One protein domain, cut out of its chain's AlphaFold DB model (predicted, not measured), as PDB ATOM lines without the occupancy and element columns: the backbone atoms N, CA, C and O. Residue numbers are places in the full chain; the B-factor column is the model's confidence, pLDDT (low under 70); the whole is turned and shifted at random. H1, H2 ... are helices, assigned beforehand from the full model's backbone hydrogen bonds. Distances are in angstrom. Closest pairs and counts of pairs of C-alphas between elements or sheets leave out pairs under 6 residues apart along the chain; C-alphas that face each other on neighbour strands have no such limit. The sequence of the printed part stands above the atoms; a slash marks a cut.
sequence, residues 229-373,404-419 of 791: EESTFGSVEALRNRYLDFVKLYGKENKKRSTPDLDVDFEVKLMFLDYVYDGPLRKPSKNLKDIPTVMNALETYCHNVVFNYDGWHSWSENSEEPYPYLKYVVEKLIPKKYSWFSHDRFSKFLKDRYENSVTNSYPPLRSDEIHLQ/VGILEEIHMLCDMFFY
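What this domain is: This is residues 229 to 373 and 404 to 419 of the 791 residues of an uncharacterized protein of Naegleria fowleri (UniProt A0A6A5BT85). Five helices make the body: H4, the longest, has H3 on one side and H5 on the other, H6 follows H5, and H8 closes the round loosely between H6 and H3. H2 packs with residues 244 to 251 on the first part of H3 and makes an arm on the body; residues 231 to 237, from H1 into H2, stick out, and small H7 lies far from them beside H8. The printed part has 161 residues with eight named helices, H1 to H8 in order along the chain, and no named strand; the class is all helix. The whole is compact, with a radius of gyration of the C-alphas of 16.9 A and spans of 46 by 37 by 35 A.

Where its parts are: H4, residues 291 to 310, is 27.0 A long, from C-alpha 291 at (4.700, 9.741, 31.949) to C-alpha 310 at (-8.267, 25.726, 14.417). H3 is residues 262 to 276, 21.4 A, and H2 is residues 236 to 253, 25.7 A. H1 is residues 229 to 232, beginning at (-13.179, 45.213, 32.153). H5 is residues 324 to 333, 13.0 A; H6 is residues 344 to 358, 21.5 A; H7 is residues 367 to 373, 10.7 A. H8, residues 406 to 419, is 20.2 A long and ends at (13.032, 34.422, 27.807).

How they stand to each other: H4 and H3 form a helical hairpin at a shallow tilt of 27 degrees, opposite ways, with Tyr 275 and Ala 297 their closest C-alphas at 6.2 A. H4 touches H5 at a steep tilt of 52 degrees, closest at C-alphas 303 and 325, 5.2 A. H5 and H6 are a hairpin at 44 degrees, closest at C-alphas 330 and 351, 5.7 A. H6 and H8 are close but not clearly touching, C-alphas 346 and 413 being closest at 6.9 A. H3, the hub, only just touches H8, with 3 pairs of C-alphas within 8 A, closest at 269 and 417, 6.3 A. H2 and H3 form a hairpin, closest at C-alphas 248 and 263, 5.0 A. H1 and H2 are close but not clearly touching, as are H7 and H8. Every O i to N i+4 pair is within hydrogen-bond range in H2, H3, H4, H5, H6 and H8; H7 has 2 of 3, and H1 is too short for such a pair.

The domain as a whole: The C-alphas of Glu 230 and Ser 361, the two farthest apart, are 50.9 A apart. Residues 374 to 403 are not printed, and C-alphas 373 and 404 are 15.7 A apart across the cut. The links H3 to H4 and H4 to H5 are long. Mean pLDDT of the printed part is 83.0; it is under 70 at residues 229 to 231, 255 to 260, 311 to 319 and 362 to 373.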
ATOM      1  N   GLU A 229     -14.568  44.938  31.779       58.81
ATOM      2  CA  GLU A 229     -13.179  45.213  32.153       58.81
ATOM      3  C   GLU A 229     -13.103  45.758  33.591       58.81
ATOM      4  O   GLU A 229     -12.255  45.304  34.353       58.81
ATOM      5  N   GLU A 230     -14.048  46.605  34.022       63.12
ATOM      6  CA  GLU A 230     -14.123  47.104  35.410       63.12
ATOM      7  C   GLU A 230     -14.319  45.987  36.450       63.12
ATOM      8  O   GLU A 230     -13.624  45.964  37.466       63.12
ATOM      9  N   SER A 231     -15.209  45.019  36.195       68.31
ATOM     10  CA  SER A 231     -15.450  43.903  37.134       68.31
ATOM     11  C   SER A 231     -14.291  42.901  37.227       68.31
ATOM     12  O   SER A 231     -14.140  42.230  38.245       68.31
ATOM     13  N   THR A 232     -13.449  42.818  36.193       77.19
ATOM     14  CA  THR A 232     -12.286  41.911  36.136       77.19
ATOM     15  C   THR A 232     -10.949  42.614  36.375       77.19
ATOM     16  O   THR A 232      -9.898  41.963  36.402       77.19
ATOM     17  N   PHE A 233     -10.956  43.931  36.590       83.81
ATOM     18  CA  PHE A 233      -9.749  44.708  36.829       83.81
ATOM     19  C   PHE A 233      -9.023  44.224  38.098       83.81
ATOM     20  O   PHE A 233      -9.641  43.887  39.112       83.81
ATOM     21  N   GLY A 234      -7.694  44.133  38.031       83.06
ATOM     22  CA  GLY A 234      -6.868  43.535  39.087       83.06
ATOM     23  C   GLY A 234      -6.740  42.004  39.055       83.06
ATOM     24  O   GLY A 234      -5.990  41.460  39.861       83.06
ATOM     25  N   SER A 235      -7.415  41.299  38.136       89.31
ATOM     26  CA  SER A 235      -7.207  39.856  37.905       89.31
ATOM     27  C   SER A 235      -6.016  39.575  36.978       89.31
ATOM     28  O   SER A 235      -5.647  40.415  36.150       89.31
ATOM     29  N   VAL A 236      -5.419  38.382  37.082       89.25
ATOM     30  CA  VAL A 236      -4.304  37.947  36.214       89.25
ATOM     31  C   VAL A 236      -4.720  37.927  34.738       89.25
ATOM     32  O   VAL A 236      -3.982  38.436  33.896       89.25
ATOM     33  N   GLU A 237      -5.927  37.453  34.432       90.31
ATOM     34  CA  GLU A 237      -6.519  37.450  33.088       90.31
ATOM     35  C   GLU A 237      -6.616  38.856  32.485       90.31
ATOM     36  O   GLU A 237      -6.283  39.040  31.315       90.31
ATOM     37  N   ALA A 238      -6.995  39.876  33.265       90.06
ATOM     38  CA  ALA A 238      -7.036  41.253  32.766       90.06
ATOM     39  C   ALA A 238      -5.641  41.750  32.337       90.06
ATOM     40  O   ALA A 238      -5.495  42.347  31.268       90.06
ATOM     41  N   LEU A 239      -4.598  41.442  33.120       92.12
ATOM     42  CA  LEU A 239      -3.215  41.779  32.765       92.12
ATOM     43  C   LEU A 239      -2.723  40.978  31.553       92.12
ATOM     44  O   LEU A 239      -2.071  41.544  30.676       92.12
ATOM     45  N   ARG A 240      -3.051  39.680  31.492       93.31
ATOM     46  CA  ARG A 240      -2.726  38.775  30.379       93.31
ATOM     47  C   ARG A 240      -3.316  39.293  29.070       93.31
ATOM     48  O   ARG A 240      -2.571  39.491  28.113       93.31
ATOM     49  N   ASN A 241      -4.610  39.603  29.050       92.06
ATOM     50  CA  ASN A 241      -5.298  40.146  27.878       92.06
ATOM     51  C   ASN A 241      -4.675  41.476  27.436       92.06
ATOM     52  O   ASN A 241      -4.353  41.656  26.263       92.06
ATOM     53  N   ARG A 242      -4.405  42.385  28.386       93.38
ATOM     54  CA  ARG A 242      -3.783  43.681  28.084       93.38
ATOM     55  C   ARG A 242      -2.356  43.552  27.544       93.38
ATOM     56  O   ARG A 242      -1.939  44.348  26.700       93.38
ATOM     57  N   TYR A 243      -1.613  42.559  28.021       94.94
ATOM     58  CA  TYR A 243      -0.290  42.225  27.510       94.94
ATOM     59  C   TYR A 243      -0.360  41.650  26.087       94.94
ATOM     60  O   TYR A 243       0.379  42.111  25.216       94.94
ATOM     61  N   LEU A 244      -1.279  40.720  25.812       93.88
ATOM     62  CA  LEU A 244      -1.483  40.160  24.472       93.88
ATOM     63  C   LEU A 244      -1.927  41.232  23.461       93.88
ATOM     64  O   LEU A 244      -1.387  41.282  22.357       93.88
ATOM     65  N   ASP A 245      -2.793  42.172  23.854       92.88
ATOM     66  CA  ASP A 245      -3.124  43.359  23.049       92.88
ATOM     67  C   ASP A 245      -1.881  44.198  22.711       92.88
ATOM     68  O   ASP A 245      -1.705  44.639  21.569       92.88
ATOM     69  N   PHE A 246      -0.982  44.406  23.678       93.06
ATOM     70  CA  PHE A 246       0.289  45.077  23.419       93.06
ATOM     71  C   PHE A 246       1.167  44.282  22.445       93.06
ATOM     72  O   PHE A 246       1.691  44.882  21.505       93.06
ATOM     73  N   VAL A 247       1.296  42.960  22.604       90.94
ATOM     74  CA  VAL A 247       2.057  42.096  21.681       90.94
ATOM     75  C   VAL A 247       1.468  42.158  20.264       90.94
ATOM     76  O   VAL A 247       2.217  42.325  19.299       90.94
ATOM     77  N   LYS A 248       0.135  42.141  20.130       89.75
ATOM     78  CA  LYS A 248      -0.603  42.275  18.861       89.75
ATOM     79  C   LYS A 248      -0.305  43.606  18.168       89.75
ATOM     80  O   LYS A 248      -0.012  43.644  16.971       89.75
ATOM     81  N   LEU A 249      -0.360  44.714  18.910       88.06
ATOM     82  CA  LEU A 249      -0.014  46.048  18.401       88.06
ATOM     83  C   LEU A 249       1.470  46.132  18.024       88.06
ATOM     84  O   LEU A 249       1.805  46.615  16.945       88.06
ATOM     85  N   TYR A 250       2.351  45.602  18.870       85.12
ATOM     86  CA  TYR A 250       3.791  45.587  18.651       85.12
ATOM     87  C   TYR A 250       4.174  44.777  17.404       85.12
ATOM     88  O   TYR A 250       4.990  45.235  16.602       85.12
ATOM     89  N   GLY A 251       3.544  43.622  17.173       81.44
ATOM     90  CA  GLY A 251       3.678  42.856  15.932       81.44
ATOM     91  C   GLY A 251       3.227  43.659  14.706       81.44
ATOM     92  O   GLY A 251       3.971  43.773  13.728       81.44
ATOM     93  N   LYS A 252       2.053  44.304  14.786       82.19
ATOM     94  CA  LYS A 252       1.477  45.134  13.708       82.19
ATOM     95  C   LYS A 252       2.282  46.391  13.378       82.19
ATOM     96  O   LYS A 252       2.303  46.796  12.216       82.19
ATOM     97  N   GLU A 253       2.919  47.033  14.353       78.88
ATOM     98  CA  GLU A 253       3.807  48.182  14.126       78.88
ATOM     99  C   GLU A 253       5.121  47.731  13.466       78.88
ATOM    100  O   GLU A 253       5.614  48.362  12.525       78.88
ATOM    101  N   ASN A 254       5.645  46.574  13.876       70.19
ATOM    102  CA  ASN A 254       6.879  45.981  13.366       70.19
ATOM    103  C   ASN A 254       6.679  45.158  12.070       70.19
ATOM    104  O   ASN A 254       7.291  44.098  11.934       70.19
ATOM    105  N   LYS A 255       5.916  45.667  11.079       55.12
ATOM    106  CA  LYS A 255       5.507  45.013   9.792       55.12
ATOM    107  C   LYS A 255       6.598  44.331   8.933       55.12
ATOM    108  O   LYS A 255       6.310  43.840   7.847       55.12
ATOM    109  N   LYS A 256       7.864  44.354   9.354       54.38
ATOM    110  CA  LYS A 256       8.987  43.616   8.752       54.38
ATOM    111  C   LYS A 256       9.317  42.297   9.466       54.38
ATOM    112  O   LYS A 256      10.231  41.612   9.014       54.38
ATOM    113  N   ARG A 257       8.630  41.943  10.560       52.38
ATOM    114  CA  ARG A 257       8.589  40.563  11.071       52.38
ATOM    115  C   ARG A 257       7.542  39.786  10.271       52.38
ATOM    116  O   ARG A 257       6.423  40.257  10.108       52.38
ATOM    117  N   SER A 258       7.909  38.610   9.776       53.03
ATOM    118  CA  SER A 258       7.070  37.723   8.955       53.03
ATOM    119  C   SER A 258       6.087  36.872   9.777       53.03
ATOM    120  O   SER A 258       5.719  35.782   9.359       53.03
ATOM    121  N   THR A 259       5.702  37.345  10.962       57.84
ATOM    122  CA  THR A 259       4.914  36.618  11.967       57.84
ATOM    123  C   THR A 259       3.598  37.370  12.208       57.84
ATOM    124  O   THR A 259       3.543  38.196  13.125       57.84
ATOM    125  N   PRO A 260       2.570  37.178  11.356       58.12
ATOM    126  CA  PRO A 260       1.316  37.935  11.438       58.12
ATOM    127  C   PRO A 260       0.535  37.767  12.756       58.12
ATOM    128  O   PRO A 260      -0.253  38.653  13.078       58.12
ATOM    129  N   ASP A 261       0.811  36.713  13.532       80.31
ATOM    130  CA  ASP A 261       0.021  36.287  14.701       80.31
ATOM    131  C   ASP A 261       0.899  36.113  15.960       80.31
ATOM    132  O   ASP A 261       0.834  35.106  16.663       80.31
ATOM    133  N   LEU A 262       1.784  37.082  16.225       82.88
ATOM    134  CA  LEU A 262       2.733  37.035  17.352       82.88
ATOM    135  C   LEU A 262       2.040  36.971  18.726       82.88
ATOM    136  O   LEU A 262       2.575  36.390  19.661       82.88
ATOM    137  N   ASP A 263       0.857  37.568  18.853       86.88
ATOM    138  CA  ASP A 263       0.025  37.468  20.049       86.88
ATOM    139  C   ASP A 263      -0.515  36.050  20.259       86.88
ATOM    140  O   ASP A 263      -0.502  35.571  21.389       86.88
ATOM    141  N   VAL A 264      -0.875  35.340  19.187       89.31
ATOM    142  CA  VAL A 264      -1.303  33.934  19.263       89.31
ATOM    143  C   VAL A 264      -0.121  33.023  19.614       89.31
ATOM    144  O   VAL A 264      -0.253  32.180  20.492       89.31
ATOM    145  N   ASP A 265       1.065  33.240  19.025       89.75
ATOM    146  CA  ASP A 265       2.310  32.535  19.407       89.75
ATOM    147  C   ASP A 265       2.604  32.679  20.913       89.75
ATOM    148  O   ASP A 265       3.011  31.730  21.584       89.75
ATOM    149  N   PHE A 266       2.358  33.870  21.463       92.38
ATOM    150  CA  PHE A 266       2.590  34.183  22.872       92.38
ATOM    151  C   PHE A 266       1.510  33.590  23.786       92.38
ATOM    152  O   PHE A 266       1.838  33.091  24.861       92.38
ATOM    153  N   GLU A 267       0.246  33.590  23.366       93.00
ATOM    154  CA  GLU A 267      -0.853  32.954  24.097       93.00
ATOM    155  C   GLU A 267      -0.695  31.424  24.140       93.00
ATOM    156  O   GLU A 267      -0.814  30.824  25.206       93.00
ATOM    157  N   VAL A 268      -0.296  30.801  23.026       92.81
ATOM    158  CA  VAL A 268       0.019  29.363  22.919       92.81
ATOM    159  C   VAL A 268       1.196  28.963  23.826       92.81
ATOM    160  O   VAL A 268       1.169  27.883  24.424       92.81
ATOM    161  N   LYS A 269       2.205  29.835  23.988       94.56
ATOM    162  CA  LYS A 269       3.315  29.655  24.947       94.56
ATOM    163  C   LYS A 269       2.871  29.821  26.402       94.56
ATOM    164  O   LYS A 269       3.252  29.009  27.242       94.56
ATOM    165  N   LEU A 270       2.064  30.840  26.709       93.81
ATOM    166  CA  LEU A 270       1.507  31.059  28.052       93.81
ATOM    167  C   LEU A 270       0.620  29.886  28.486       93.81
ATOM    168  O   LEU A 270       0.788  29.375  29.588       93.81
ATOM    169  N   MET A 271      -0.242  29.401  27.591       93.62
ATOM    170  CA  MET A 271      -1.097  28.240  27.831       93.62
ATOM    171  C   MET A 271      -0.275  26.979  28.128       93.62
ATOM    172  O   MET A 271      -0.631  26.220  29.021       93.62
ATOM    173  N   PHE A 272       0.848  26.756  27.434       95.06
ATOM    174  CA  PHE A 272       1.740  25.636  27.757       95.06
ATOM    175  C   PHE A 272       2.296  25.763  29.181       95.06
ATOM    176  O   PHE A 272       2.207  24.812  29.958       95.06
ATOM    177  N   LEU A 273       2.807  26.946  29.547       93.88
ATOM    178  CA  LEU A 273       3.320  27.219  30.893       93.88
ATOM    179  C   LEU A 273       2.256  26.976  31.977       93.88
ATOM    180  O   LEU A 273       2.582  26.356  32.988       93.88
ATOM    181  N   ASP A 274       1.001  27.378  31.754       91.56
ATOM    182  CA  ASP A 274      -0.102  27.148  32.703       91.56
ATOM    183  C   ASP A 274      -0.323  25.652  33.017       91.56
ATOM    184  O   ASP A 274      -0.678  25.306  34.144       91.56
ATOM    185  N   TYR A 275      -0.092  24.755  32.048       91.81
ATOM    186  CA  TYR A 275      -0.253  23.307  32.237       91.81
ATOM    187  C   TYR A 275       0.966  22.615  32.853       91.81
ATOM    188  O   TYR A 275       0.798  21.643  33.594       91.81
ATOM    189  N   VAL A 276       2.188  23.072  32.552       93.12
ATOM    190  CA  VAL A 276       3.410  22.310  32.877       93.12
ATOM    191  C   VAL A 276       4.382  22.993  33.842       93.12
ATOM    192  O   VAL A 276       5.359  22.353  34.225       93.12
ATOM    193  N   TYR A 277       4.156  24.241  34.269       90.25
ATOM    194  CA  TYR A 277       5.146  25.034  35.015       90.25
ATOM    195  C   TYR A 277       4.663  25.497  36.402       90.25
ATOM    196  O   TYR A 277       3.598  26.086  36.558       90.25
ATOM    197  N   ASP A 278       5.494  25.290  37.426       87.06
ATOM    198  CA  ASP A 278       5.347  25.885  38.759       87.06
ATOM    199  C   ASP A 278       6.088  27.233  38.780       87.06
ATOM    200  O   ASP A 278       7.302  27.306  39.000       87.06
ATOM    201  N   GLY A 279       5.349  28.315  38.510       79.81
ATOM    202  CA  GLY A 279       5.877  29.685  38.492       79.81
ATOM    203  C   GLY A 279       6.618  30.094  39.778       79.81
ATOM    204  O   GLY A 279       7.743  30.591  39.678       79.81
ATOM    205  N   PRO A 280       6.051  29.872  40.983       78.38
ATOM    206  CA  PRO A 280       6.726  30.124  42.258       78.38
ATOM    207  C   PRO A 280       8.061  29.401  42.467       78.38
ATOM    208  O   PRO A 280       8.921  29.938  43.170       78.38
ATOM    209  N   LEU A 281       8.245  28.210  41.892       78.75
ATOM    210  CA  LEU A 281       9.499  27.453  41.988       78.75
ATOM    211  C   LEU A 281      10.432  27.627  40.787       78.75
ATOM    212  O   LEU A 281      11.588  27.214  40.883       78.75
ATOM    213  N   ARG A 282       9.952  28.224  39.687       79.75
ATOM    214  CA  ARG A 282      10.616  28.244  38.372       79.75
ATOM    215  C   ARG A 282      11.080  26.839  37.948       79.75
ATOM    216  O   ARG A 282      12.257  26.623  37.678       79.75
ATOM    217  N   LYS A 283      10.160  25.869  37.960       85.12
ATOM    218  CA  LYS A 283      10.408  24.448  37.634       85.12
ATOM    219  C   LYS A 283       9.205  23.829  36.910       85.12
ATOM    220  O   LYS A 283       8.114  24.391  36.990       85.12
ATOM    221  N   PRO A 284       9.346  22.650  36.272       87.00
ATOM    222  CA  PRO A 284       8.197  21.829  35.898       87.00
ATOM    223  C   PRO A 284       7.261  21.586  37.090       87.00
ATOM    224  O   PRO A 284       7.706  21.481  38.236       87.00
ATOM    225  N   SER A 285       5.963  21.501  36.814       88.94
ATOM    226  CA  SER A 285       4.925  21.310  37.823       88.94
ATOM    227  C   SER A 285       5.136  20.013  38.605       88.94
ATOM    228  O   SER A 285       5.314  18.943  38.026       88.94
ATOM    229  N   LYS A 286       5.023  20.091  39.937       86.38
ATOM    230  CA  LYS A 286       5.091  18.941  40.864       86.38
ATOM    231  C   LYS A 286       4.035  17.860  40.614       86.38
ATOM    232  O   LYS A 286       4.111  16.778  41.197       86.38
ATOM    233  N   ASN A 287       3.031  18.157  39.792       88.31
ATOM    234  CA  ASN A 287       2.028  17.186  39.374       88.31
ATOM    235  C   ASN A 287       2.580  16.233  38.300       88.31
ATOM    236  O   ASN A 287       2.111  15.105  38.206       88.31
ATOM    237  N   LEU A 288       3.607  16.636  37.544       88.88
ATOM    238  CA  LEU A 288       4.256  15.836  36.503       88.88
ATOM    239  C   LEU A 288       5.211  14.805  37.127       88.88
ATOM    240  O   LEU A 288       6.430  14.974  37.121       88.88
ATOM    241  N   LYS A 289       4.638  13.762  37.737       85.38
ATOM    242  CA  LYS A 289       5.371  12.706  38.464       85.38
ATOM    243  C   LYS A 289       5.643  11.460  37.630       85.38
ATOM    244  O   LYS A 289       6.591  10.733  37.909       85.38
ATOM    245  N   ASP A 290       4.800  11.212  36.635       85.75
ATOM    246  CA  ASP A 290       4.844  10.045  35.765       85.75
ATOM    247  C   ASP A 290       4.514  10.423  34.312       85.75
ATOM    248  O   ASP A 290       4.001  11.507  34.016       85.75
ATOM    249  N   ILE A 291       4.856   9.524  33.390       87.88
ATOM    250  CA  ILE A 291       4.700   9.741  31.949       87.88
ATOM    251  C   ILE A 291       3.220   9.862  31.540       87.88
ATOM    252  O   ILE A 291       2.918  10.805  30.808       87.88
ATOM    253  N   PRO A 292       2.279   9.022  32.028       90.38
ATOM    254  CA  PRO A 292       0.849   9.227  31.794       90.38
ATOM    255  C   PRO A 292       0.363  10.627  32.188       90.38
ATOM    256  O   PRO A 292      -0.379  11.247  31.432       90.38
ATOM    257  N   THR A 293       0.822  11.169  33.318       92.31
ATOM    258  CA  THR A 293       0.441  12.515  33.767       92.31
ATOM    259  C   THR A 293       1.009  13.608  32.860       92.31
ATOM    260  O   THR A 293       0.298  14.565  32.551       92.31
ATOM    261  N   VAL A 294       2.242  13.455  32.360       92.25
ATOM    262  CA  VAL A 294       2.790  14.358  31.331       92.25
ATOM    263  C   VAL A 294       1.964  14.291  30.048       92.25
ATOM    264  O   VAL A 294       1.566  15.330  29.531       92.25
ATOM    265  N   MET A 295       1.652  13.093  29.553       93.44
ATOM    266  CA  MET A 295       0.870  12.928  28.325       93.44
ATOM    267  C   MET A 295      -0.554  13.484  28.467       93.44
ATOM    268  O   MET A 295      -1.020  14.179  27.571       93.44
ATOM    269  N   ASN A 296      -1.208  13.294  29.617       93.88
ATOM    270  CA  ASN A 296      -2.515  13.890  29.913       93.88
ATOM    271  C   ASN A 296      -2.464  15.431  29.958       93.88
ATOM    272  O   ASN A 296      -3.399  16.090  29.498       93.88
ATOM    273  N   ALA A 297      -1.381  16.019  30.479       95.38
ATOM    274  CA  ALA A 297      -1.189  17.471  30.471       95.38
ATOM    275  C   ALA A 297      -0.978  18.004  29.041       95.38
ATOM    276  O   ALA A 297      -1.582  19.010  28.669       95.38
ATOM    277  N   LEU A 298      -0.184  17.305  28.221       95.94
ATOM    278  CA  LEU A 298       0.023  17.647  26.807       95.94
ATOM    279  C   LEU A 298      -1.258  17.504  25.983       95.94
ATOM    280  O   LEU A 298      -1.528  18.355  25.143       95.94
ATOM    281  N   GLU A 299      -2.060  16.477  26.242       94.88
ATOM    282  CA  GLU A 299      -3.347  16.260  25.583       94.88
ATOM    283  C   GLU A 299      -4.361  17.353  25.937       94.88
ATOM    284  O   GLU A 299      -4.965  17.949  25.048       94.88
ATOM    285  N   THR A 300      -4.481  17.688  27.228       94.88
ATOM    286  CA  THR A 300      -5.327  18.800  27.701       94.88
ATOM    287  C   THR A 300      -4.888  20.130  27.079       94.88
ATOM    288  O   THR A 300      -5.721  20.919  26.636       94.88
ATOM    289  N   TYR A 301      -3.579  20.376  26.986       95.69
ATOM    290  CA  TYR A 301      -3.032  21.531  26.278       95.69
ATOM    291  C   TYR A 301      -3.414  21.523  24.784       95.69
ATOM    292  O   TYR A 301      -3.946  22.512  24.277       95.69
ATOM    293  N   CYS A 302      -3.204  20.402  24.087       94.12
ATOM    294  CA  CYS A 302      -3.496  20.269  22.660       94.12
ATOM    295  C   CYS A 302      -4.988  20.458  22.357       94.12
ATOM    296  O   CYS A 302      -5.315  21.155  21.399       94.12
ATOM    297  N   HIS A 303      -5.882  19.922  23.196       92.88
ATOM    298  CA  HIS A 303      -7.328  20.158  23.122       92.88
ATOM    299  C   HIS A 303      -7.653  21.654  23.068       92.88
ATOM    300  O   HIS A 303      -8.368  22.109  22.177       92.88
ATOM    301  N   ASN A 304      -7.081  22.443  23.981       92.12
ATOM    302  CA  ASN A 304      -7.357  23.876  24.054       92.12
ATOM    303  C   ASN A 304      -6.754  24.654  22.876       92.12
ATOM    304  O   ASN A 304      -7.393  25.575  22.372       92.12
ATOM    305  N   VAL A 305      -5.573  24.263  22.381       91.12
ATOM    306  CA  VAL A 305      -4.993  24.837  21.151       91.12
ATOM    307  C   VAL A 305      -5.900  24.568  19.942       91.12
ATOM    308  O   VAL A 305      -6.196  25.484  19.175       91.12
ATOM    309  N   VAL A 306      -6.385  23.333  19.784       89.62
ATOM    310  CA  VAL A 306      -7.317  22.947  18.711       89.62
ATOM    311  C   VAL A 306      -8.619  23.747  18.797       89.62
ATOM    312  O   VAL A 306      -9.035  24.356  17.807       89.62
ATOM    313  N   PHE A 307      -9.238  23.770  19.981       88.12
ATOM    314  CA  PHE A 307     -10.539  24.392  20.211       88.12
ATOM    315  C   PHE A 307     -10.504  25.915  20.014       88.12
ATOM    316  O   PHE A 307     -11.426  26.471  19.418       88.12
ATOM    317  N   ASN A 308      -9.438  26.583  20.470       84.38
ATOM    318  CA  ASN A 308      -9.332  28.041  20.418       84.38
ATOM    319  C   ASN A 308      -8.876  28.586  19.052       84.38
ATOM    320  O   ASN A 308      -9.251  29.709  18.716       84.38
ATOM    321  N   TYR A 309      -8.080  27.837  18.269       81.12
ATOM    322  CA  TYR A 309      -7.395  28.400  17.089       81.12
ATOM    323  C   TYR A 309      -7.667  27.717  15.743       81.12
ATOM    324  O   TYR A 309      -7.624  28.408  14.728       81.12
ATOM    325  N   ASP A 310      -7.956  26.410  15.693       76.75
ATOM    326  CA  ASP A 310      -8.267  25.726  14.417       76.75
ATOM    327  C   ASP A 310      -9.787  25.589  14.185       76.75
ATOM    328  O   ASP A 310     -10.218  25.202  13.101       76.75
ATOM    329  N   GLY A 311     -10.616  25.925  15.189       66.62
ATOM    330  CA  GLY A 311     -12.085  25.874  15.109       66.62
ATOM    331  C   GLY A 311     -12.643  24.460  14.915       66.62
ATOM    332  O   GLY A 311     -13.774  24.277  14.457       66.62
ATOM    333  N   TRP A 312     -11.832  23.440  15.207       68.88
ATOM    334  CA  TRP A 312     -12.196  22.053  14.977       68.88
ATOM    335  C   TRP A 312     -12.960  21.499  16.182       68.88
ATOM    336  O   TRP A 312     -12.387  21.133  17.203       68.88
ATOM    337  N   HIS A 313     -14.285  21.454  16.041       65.88
ATOM    338  CA  HIS A 313     -15.223  21.028  17.088       65.88
ATOM    339  C   HIS A 313     -15.879  19.663  16.796       65.88
ATOM    340  O   HIS A 313     -16.923  19.354  17.360       65.88
ATOM    341  N   SER A 314     -15.342  18.879  15.851       58.56
ATOM    342  CA  SER A 314     -16.049  17.735  15.245       58.56
ATOM    343  C   SER A 314     -15.366  16.373  15.396       58.56
ATOM    344  O   SER A 314     -15.654  15.462  14.617       58.56
ATOM    345  N   TRP A 315     -14.502  16.191  16.399       62.94
ATOM    346  CA  TRP A 315     -14.099  14.836  16.784       62.94
ATOM    347  C   TRP A 315     -15.235  14.160  17.556       62.94
ATOM    348  O   TRP A 315     -15.775  14.723  18.503       62.94
ATOM    349  N   SER A 316     -15.599  12.940  17.166       60.00
ATOM    350  CA  SER A 316     -16.439  12.087  18.003       60.00
ATOM    351  C   SER A 316     -15.692  11.711  19.283       60.00
ATOM    352  O   SER A 316     -14.644  11.071  19.202       60.00
ATOM    353  N   GLU A 317     -16.278  12.007  20.445       61.69
ATOM    354  CA  GLU A 317     -15.767  11.610  21.772       61.69
ATOM    355  C   GLU A 317     -15.565  10.083  21.911       61.69
ATOM    356  O   GLU A 317     -14.792   9.627  22.744       61.69
ATOM    357  N   ASN A 318     -16.184   9.288  21.028       61.81
ATOM    358  CA  ASN A 318     -16.042   7.831  20.917       61.81
ATOM    359  C   ASN A 318     -14.749   7.370  20.198       61.81
ATOM    360  O   ASN A 318     -14.742   6.322  19.554       61.81
ATOM    361  N   SER A 319     -13.674   8.158  20.236       69.62
ATOM    362  CA  SER A 319     -12.370   7.750  19.700       69.62
ATOM    363  C   SER A 319     -11.678   6.792  20.674       69.62
ATOM    364  O   SER A 319     -11.257   7.216  21.745       69.62
ATOM    365  N   GLU A 320     -11.504   5.523  20.295       80.81
ATOM    366  CA  GLU A 320     -10.683   4.560  21.062       80.81
ATOM    367  C   GLU A 320      -9.174   4.883  21.012       80.81
ATOM    368  O   GLU A 320      -8.383   4.300  21.752       80.81
ATOM    369  N   GLU A 321      -8.753   5.797  20.132       82.38
ATOM    370  CA  GLU A 321      -7.349   6.171  19.965       82.38
ATOM    371  C   GLU A 321      -6.847   7.032  21.144       82.38
ATOM    372  O   GLU A 321      -7.488   8.036  21.464       82.38
ATOM    373  N   PRO A 322      -5.707   6.690  21.781       83.44
ATOM    374  CA  PRO A 322      -5.140   7.480  22.870       83.44
ATOM    375  C   PRO A 322      -4.532   8.794  22.361       83.44
ATOM    376  O   PRO A 322      -3.875   8.833  21.321       83.44
ATOM    377  N   TYR A 323      -4.702   9.855  23.148       91.00
ATOM    378  CA  TYR A 323      -4.197  11.210  22.876       91.00
ATOM    379  C   TYR A 323      -4.613  11.788  21.502       91.00
ATOM    380  O   TYR A 323      -3.755  12.193  20.703       91.00
ATOM    381  N   PRO A 324      -5.928  11.812  21.195       90.75
ATOM    382  CA  PRO A 324      -6.435  12.320  19.927       90.75
ATOM    383  C   PRO A 324      -5.970  13.760  19.641       90.75
ATOM    384  O   PRO A 324      -5.417  14.032  18.571       90.75
ATOM    385  N   TYR A 325      -6.122  14.707  20.566       92.56
ATOM    386  CA  TYR A 325      -5.806  16.110  20.283       92.56
ATOM    387  C   TYR A 325      -4.314  16.326  20.001       92.56
ATOM    388  O   TYR A 325      -3.978  17.060  19.067       92.56
ATOM    389  N   LEU A 326      -3.418  15.631  20.708       94.19
ATOM    390  CA  LEU A 326      -1.984  15.618  20.411       94.19
ATOM    391  C   LEU A 326      -1.696  15.091  18.996       94.19
ATOM    392  O   LEU A 326      -0.940  15.729  18.256       94.19
ATOM    393  N   LYS A 327      -2.338  13.987  18.580       92.62
ATOM    394  CA  LYS A 327      -2.247  13.473  17.202       92.62
ATOM    395  C   LYS A 327      -2.640  14.538  16.184       92.62
ATOM    396  O   LYS A 327      -1.923  14.748  15.207       92.62
ATOM    397  N   TYR A 328      -3.752  15.239  16.398       91.25
ATOM    398  CA  TYR A 328      -4.212  16.262  15.458       91.25
ATOM    399  C   TYR A 328      -3.251  17.448  15.355       91.25
ATOM    400  O   TYR A 328      -2.949  17.897  14.246       91.25
ATOM    401  N   VAL A 329      -2.718  17.924  16.485       92.12
ATOM    402  CA  VAL A 329      -1.667  18.952  16.488       92.12
ATOM    403  C   VAL A 329      -0.479  18.480  15.642       92.12
ATOM    404  O   VAL A 329      -0.066  19.183  14.717       92.12
ATOM    405  N   VAL A 330       0.010  17.261  15.887       92.94
ATOM    406  CA  VAL A 330       1.174  16.672  15.209       92.94
ATOM    407  C   VAL A 330       0.961  16.437  13.710       92.94
ATOM    408  O   VAL A 330       1.835  16.788  12.913       92.94
ATOM    409  N   GLU A 331      -0.179  15.877  13.308       91.69
ATOM    410  CA  GLU A 331      -0.465  15.517  11.914       91.69
ATOM    411  C   GLU A 331      -1.030  16.662  11.070       91.69
ATOM    412  O   GLU A 331      -0.870  16.648   9.847       91.69
ATOM    413  N   LYS A 332      -1.759  17.612  11.673       90.25
ATOM    414  CA  LYS A 332      -2.519  18.636  10.932       90.25
ATOM    415  C   LYS A 332      -2.035  20.054  11.190       90.25
ATOM    416  O   LYS A 332      -2.002  20.825  10.237       90.25
ATOM    417  N   LEU A 333      -1.651  20.418  12.417       88.88
ATOM    418  CA  LEU A 333      -1.253  21.802  12.723       88.88
ATOM    419  C   LEU A 333       0.231  22.052  12.437       88.88
ATOM    420  O   LEU A 333       0.562  22.975  11.693       88.88
ATOM    421  N   ILE A 334       1.131  21.203  12.946       89.56
ATOM    422  CA  ILE A 334       2.580  21.374  12.741       89.56
ATOM    423  C   ILE A 334       2.962  21.348  11.243       89.56
ATOM    424  O   ILE A 334       3.736  22.211  10.819       89.56
ATOM    425  N   PRO A 335       2.434  20.443  10.387       89.50
ATOM    426  CA  PRO A 335       2.815  20.401   8.973       89.50
ATOM    427  C   PRO A 335       2.338  21.613   8.161       89.50
ATOM    428  O   PRO A 335       3.005  21.983   7.196       89.50
ATOM    429  N   LYS A 336       1.242  22.272   8.575       85.81
ATOM    430  CA  LYS A 336       0.770  23.535   7.976       85.81
ATOM    431  C   LYS A 336       1.712  24.717   8.254       85.81
ATOM    432  O   LYS A 336       1.584  25.739   7.584       85.81
ATOM    433  N   LYS A 337       2.651  24.592   9.207       82.12
ATOM    434  CA  LYS A 337       3.600  25.645   9.626       82.12
ATOM    435  C   LYS A 337       2.902  26.969   9.953       82.12
ATOM    436  O   LYS A 337       3.265  28.023   9.427       82.12
ATOM    437  N   TYR A 338       1.884  26.905  10.810       80.69
ATOM    438  CA  TYR A 338       1.208  28.104  11.293       80.69
ATOM    439  C   TYR A 338       2.203  29.100  11.904       80.69
ATOM    440  O   TYR A 338       3.100  28.733  12.661       80.69
ATOM    441  N   SER A 339       2.000  30.380  11.600       77.06
ATOM    442  CA  SER A 339       2.761  31.539  12.092       77.06
ATOM    443  C   SER A 339       2.894  31.596  13.616       77.06
ATOM    444  O   SER A 339       3.881  32.136  14.114       77.06
ATOM    445  N   TRP A 340       1.907  31.051  14.327       77.25
ATOM    446  CA  TRP A 340       1.815  30.991  15.786       77.25
ATOM    447  C   TRP A 340       2.314  29.678  16.404       77.25
ATOM    448  O   TRP A 340       2.318  29.528  17.621       77.25
ATOM    449  N   PHE A 341       2.757  28.728  15.579       81.25
ATOM    450  CA  PHE A 341       3.414  27.501  16.022       81.25
ATOM    451  C   PHE A 341       4.866  27.496  15.526       81.25
ATOM    452  O   PHE A 341       5.317  26.613  14.799       81.25
ATOM    453  N   SER A 342       5.581  28.575  15.862       81.50
ATOM    454  CA  SER A 342       6.843  28.964  15.219       81.50
ATOM    455  C   SER A 342       8.105  28.308  15.792       81.50
ATOM    456  O   SER A 342       9.194  28.516  15.261       81.50
ATOM    457  N   HIS A 343       7.975  27.556  16.887       91.25
ATOM    458  CA  HIS A 343       9.101  27.063  17.677       91.25
ATOM    459  C   HIS A 343       9.485  25.635  17.253       91.25
ATOM    460  O   HIS A 343       8.750  24.672  17.508       91.25
ATOM    461  N   ASP A 344      10.654  25.484  16.627       92.31
ATOM    462  CA  ASP A 344      11.124  24.228  16.024       92.31
ATOM    463  C   ASP A 344      11.267  23.123  17.080       92.31
ATOM    464  O   ASP A 344      10.785  22.002  16.898       92.31
ATOM    465  N   ARG A 345      11.912  23.439  18.213       93.62
ATOM    466  CA  ARG A 345      12.127  22.491  19.316       93.62
ATOM    467  C   ARG A 345      10.813  21.993  19.909       93.62
ATOM    468  O   ARG A 345      10.650  20.791  20.079       93.62
ATOM    469  N   PHE A 346       9.869  22.893  20.181       94.75
ATOM    470  CA  PHE A 346       8.564  22.525  20.727       94.75
ATOM    471  C   PHE A 346       7.759  21.659  19.748       94.75
ATOM    472  O   PHE A 346       7.174  20.649  20.134       94.75
ATOM    473  N   SER A 347       7.824  21.996  18.456       94.38
ATOM    474  CA  SER A 347       7.239  21.192  17.381       94.38
ATOM    475  C   SER A 347       7.811  19.781  17.326       94.38
ATOM    476  O   SER A 347       7.066  18.817  17.153       94.38
ATOM    477  N   LYS A 348       9.131  19.652  17.481       94.00
ATOM    478  CA  LYS A 348       9.788  18.350  17.567       94.00
ATOM    479  C   LYS A 348       9.377  17.609  18.840       94.00
ATOM    480  O   LYS A 348       9.007  16.449  18.756       94.00
ATOM    481  N   PHE A 349       9.368  18.275  19.992       94.69
ATOM    482  CA  PHE A 349       8.979  17.673  21.265       94.69
ATOM    483  C   PHE A 349       7.588  17.025  21.202       94.69
ATOM    484  O   PHE A 349       7.468  15.851  21.549       94.69
ATOM    485  N   LEU A 350       6.560  17.725  20.700       95.12
ATOM    486  CA  LEU A 350       5.215  17.145  20.573       95.12
ATOM    487  C   LEU A 350       5.178  15.938  19.620       95.12
ATOM    488  O   LEU A 350       4.526  14.944  19.936       95.12
ATOM    489  N   LYS A 351       5.912  15.990  18.498       93.88
ATOM    490  CA  LYS A 351       6.062  14.853  17.570       93.88
ATOM    491  C   LYS A 351       6.712  13.656  18.244       93.88
ATOM    492  O   LYS A 351       6.106  12.593  18.300       93.88
ATOM    493  N   ASP A 352       7.884  13.864  18.841       92.19
ATOM    494  CA  ASP A 352       8.620  12.836  19.568       92.19
ATOM    495  C   ASP A 352       7.746  12.240  20.693       92.19
ATOM    496  O   ASP A 352       7.823  11.044  20.960       92.19
ATOM    497  N   ARG A 353       6.908  13.033  21.385       91.69
ATOM    498  CA  ARG A 353       5.974  12.505  22.402       91.69
ATOM    499  C   ARG A 353       4.848  11.669  21.792       91.69
ATOM    500  O   ARG A 353       4.571  10.595  22.319       91.69
ATOM    501  N   TYR A 354       4.237  12.114  20.693       91.81
ATOM    502  CA  TYR A 354       3.197  11.350  20.002       91.81
ATOM    503  C   TYR A 354       3.736  10.019  19.453       91.81
ATOM    504  O   TYR A 354       3.173   8.964  19.741       91.81
ATOM    505  N   GLU A 355       4.875  10.046  18.757       90.81
ATOM    506  CA  GLU A 355       5.516   8.854  18.185       90.81
ATOM    507  C   GLU A 355       5.864   7.823  19.271       90.81
ATOM    508  O   GLU A 355       5.523   6.651  19.125       90.81
ATOM    509  N   ASN A 356       6.426   8.260  20.409       87.12
ATOM    510  CA  ASN A 356       6.694   7.377  21.555       87.12
ATOM    511  C   ASN A 356       5.418   6.838  22.228       87.12
ATOM    512  O   ASN A 356       5.454   5.755  22.815       87.12
ATOM    513  N   SER A 357       4.299   7.568  22.159       84.12
ATOM    514  CA  SER A 357       3.026   7.103  22.718       84.12
ATOM    515  C   SER A 357       2.387   5.998  21.876       84.12
ATOM    516  O   SER A 357       1.905   5.014  22.430       84.12
ATOM    517  N   VAL A 358       2.478   6.100  20.545       82.00
ATOM    518  CA  VAL A 358       2.005   5.076  19.600       82.00
ATOM    519  C   VAL A 358       2.843   3.797  19.690       82.00
ATOM    520  O   VAL A 358       2.304   2.694  19.619       82.00
ATOM    521  N   THR A 359       4.161   3.911  19.878       82.12
ATOM    522  CA  THR A 359       5.068   2.754  19.993       82.12
ATOM    523  C   THR A 359       5.142   2.152  21.400       82.12
ATOM    524  O   THR A 359       5.783   1.118  21.577       82.12
ATOM    525  N   ASN A 360       4.537   2.793  22.409       73.50
ATOM    526  CA  ASN A 360       4.738   2.521  23.842       73.50
ATOM    527  C   ASN A 360       6.217   2.547  24.298       73.50
ATOM    528  O   ASN A 360       6.543   2.070  25.389       73.50
ATOM    529  N   SER A 361       7.132   3.111  23.501       70.62
ATOM    530  CA  SER A 361       8.579   3.095  23.757       70.62
ATOM    531  C   SER A 361       9.041   4.307  24.562       70.62
ATOM    532  O   SER A 361       9.960   5.024  24.168       70.62
ATOM    533  N   TYR A 362       8.400   4.565  25.699       64.12
ATOM    534  CA  TYR A 362       8.800   5.682  26.543       64.12
ATOM    535  C   TYR A 362      10.169   5.426  27.197       64.12
ATOM    536  O   TYR A 362      10.331   4.410  27.881       64.12
ATOM    537  N   PRO A 363      11.150   6.344  27.072       62.50
ATOM    538  CA  PRO A 363      12.312   6.309  27.948       62.50
ATOM    539  C   PRO A 363      11.827   6.502  29.396       62.50
ATOM    540  O   PRO A 363      10.993   7.380  29.634       62.50
ATOM    541  N   PRO A 364      12.306   5.702  30.365       57.62
ATOM    542  CA  PRO A 364      11.900   5.869  31.753       57.62
ATOM    543  C   PRO A 364      12.321   7.251  32.256       57.62
ATOM    544  O   PRO A 364      13.447   7.685  31.998       57.62
ATOM    545  N   LEU A 365      11.436   7.901  33.017       61.81
ATOM    546  CA  LEU A 365      11.800   9.030  33.875       61.81
ATOM    547  C   LEU A 365      13.000   8.606  34.721       61.81
ATOM    548  O   LEU A 365      12.912   7.623  35.468       61.81
ATOM    549  N   ARG A 366      14.130   9.300  34.598       58.91
ATOM    550  CA  ARG A 366      15.300   8.989  35.418       58.91
ATOM    551  C   ARG A 366      14.957   9.203  36.884       58.91
ATOM    552  O   ARG A 366      14.273  10.154  37.247       58.91
ATOM    553  N   SER A 367      15.498   8.365  37.761       48.38
ATOM    554  CA  SER A 367      15.367   8.569  39.211       48.38
ATOM    555  C   SER A 367      15.900   9.948  39.639       48.38
ATOM    556  O   SER A 367      15.345  10.586  40.531       48.38
ATOM    557  N   ASP A 368      16.905  10.451  38.915       52.81
ATOM    558  CA  ASP A 368      17.466  11.794  39.070       52.81
ATOM    559  C   ASP A 368      16.484  12.917  38.658       52.81
ATOM    560  O   ASP A 368      16.541  13.997  39.240       52.81
ATOM    561  N   GLU A 369      15.545  12.682  37.728       51.44
ATOM    562  CA  GLU A 369      14.491  13.647  37.340       51.44
ATOM    563  C   GLU A 369      13.490  13.886  38.481       51.44
ATOM    564  O   GLU A 369      13.027  15.008  38.693       51.44
ATOM    565  N   ILE A 370      13.198  12.842  39.261       51.97
ATOM    566  CA  ILE A 370      12.328  12.933  40.439       51.97
ATOM    567  C   ILE A 370      13.057  13.701  41.554       51.97
ATOM    568  O   ILE A 370      12.515  14.659  42.111       51.97
ATOM    569  N   HIS A 371      14.330  13.378  41.816       45.31
ATOM    570  CA  HIS A 371      15.145  14.132  42.775       45.31
ATOM    571  C   HIS A 371      15.482  15.563  42.317       45.31
ATOM    572  O   HIS A 371      15.663  16.434  43.162       45.31
ATOM    573  N   LEU A 372      15.473  15.880  41.020       48.66
ATOM    574  CA  LEU A 372      15.610  17.254  40.514       48.66
ATOM    575  C   LEU A 372      14.488  18.189  41.000       48.66
ATOM    576  O   LEU A 372      14.707  19.402  41.136       48.66
ATOM    577  N   GLN A 373      13.302  17.659  41.326       48.16
ATOM    578  CA  GLN A 373      12.243  18.443  41.969       48.16
ATOM    579  C   GLN A 373      12.615  18.808  43.420       48.16
ATOM    580  O   GLN A 373      12.426  19.963  43.820       48.16
ATOM    581  N   VAL A 404      18.338  13.394  26.965       75.00
ATOM    582  CA  VAL A 404      17.680  14.347  27.868       75.00
ATOM    583  C   VAL A 404      16.365  13.726  28.345       75.00
ATOM    584  O   VAL A 404      15.645  13.128  27.542       75.00
ATOM    585  N   GLY A 405      16.075  13.820  29.643       83.44
ATOM    586  CA  GLY A 405      14.826  13.323  30.212       83.44
ATOM    587  C   GLY A 405      13.629  14.195  29.834       83.44
ATOM    588  O   GLY A 405      13.765  15.314  29.332       83.44
ATOM    589  N   ILE A 406      12.421  13.668  30.020       87.69
ATOM    590  CA  ILE A 406      11.201  14.375  29.598       87.69
ATOM    591  C   ILE A 406      10.944  15.607  30.473       87.69
ATOM    592  O   ILE A 406      10.446  16.614  29.966       87.69
ATOM    593  N   LEU A 407      11.319  15.564  31.757       89.00
ATOM    594  CA  LEU A 407      11.148  16.706  32.653       89.00
ATOM    595  C   LEU A 407      12.202  17.795  32.422       89.00
ATOM    596  O   LEU A 407      11.851  18.973  32.501       89.00
ATOM    597  N   GLU A 408      13.453  17.465  32.076       88.25
ATOM    598  CA  GLU A 408      14.428  18.489  31.669       88.25
ATOM    599  C   GLU A 408      14.098  19.101  30.306       88.25
ATOM    600  O   GLU A 408      14.316  20.297  30.119       88.25
ATOM    601  N   GLU A 409      13.539  18.327  29.372       90.69
ATOM    602  CA  GLU A 409      13.069  18.847  28.082       90.69
ATOM    603  C   GLU A 409      11.934  19.865  28.277       90.69
ATOM    604  O   GLU A 409      12.001  20.976  27.751       90.69
ATOM    605  N   ILE A 410      10.942  19.534  29.114       93.00
ATOM    606  CA  ILE A 410       9.879  20.466  29.520       93.00
ATOM    607  C   ILE A 410      10.472  21.696  30.217       93.00
ATOM    608  O   ILE A 410      10.107  22.819  29.878       93.00
ATOM    609  N   HIS A 411      11.415  21.517  31.146       92.19
ATOM    610  CA  HIS A 411      12.052  22.630  31.852       92.19
ATOM    611  C   HIS A 411      12.775  23.584  30.892       92.19
ATOM    612  O   HIS A 411      12.600  24.797  30.990       92.19
ATOM    613  N   MET A 412      13.530  23.049  29.927       92.31
ATOM    614  CA  MET A 412      14.190  23.846  28.893       92.31
ATOM    615  C   MET A 412      13.194  24.594  28.011       92.31
ATOM    616  O   MET A 412      13.423  25.763  27.718       92.31
ATOM    617  N   LEU A 413      12.095  23.956  27.597       94.69
ATOM    618  CA  LEU A 413      11.040  24.621  26.828       94.69
ATOM    619  C   LEU A 413      10.410  25.769  27.629       94.69
ATOM    620  O   LEU A 413      10.248  26.865  27.092       94.69
ATOM    621  N   CYS A 414      10.143  25.563  28.922       94.50
ATOM    622  CA  CYS A 414       9.654  26.619  29.806       94.50
ATOM    623  C   CYS A 414      10.643  27.786  29.928       94.50
ATOM    624  O   CYS A 414      10.222  28.936  29.827       94.50
ATOM    625  N   ASP A 415      11.942  27.516  30.087       91.75
ATOM    626  CA  ASP A 415      12.987  28.548  30.113       91.75
ATOM    627  C   ASP A 415      13.055  29.322  28.783       91.75
ATOM    628  O   ASP A 415      13.079  30.554  28.783       91.75
ATOM    629  N   MET A 416      13.036  28.626  27.638       93.81
ATOM    630  CA  MET A 416      13.033  29.251  26.306       93.81
ATOM    631  C   MET A 416      11.819  30.165  26.114       93.81
ATOM    632  O   MET A 416      11.970  31.310  25.679       93.81
ATOM    633  N   PHE A 417      10.627  29.691  26.490       94.44
ATOM    634  CA  PHE A 417       9.398  30.480  26.427       94.44
ATOM    635  C   PHE A 417       9.474  31.673  27.384       94.44
ATOM    636  O   PHE A 417       9.119  32.781  26.992       94.44
ATOM    637  N   PHE A 418       9.990  31.486  28.602       90.69
ATOM    638  CA  PHE A 418      10.142  32.561  29.580       90.69
ATOM    639  C   PHE A 418      11.042  33.688  29.053       90.69
ATOM    640  O   PHE A 418      10.661  34.849  29.165       90.69
ATOM    641  N   TYR A 419      12.174  33.386  28.405       89.31
ATOM    642  CA  TYR A 419      13.032  34.422  27.807       89.31
ATOM    643  C   TYR A 419      12.394  35.140  26.603       89.31
ATOM    644  O   TYR A 419      12.624  36.338  26.424       89.31
TER     645      TYR A 419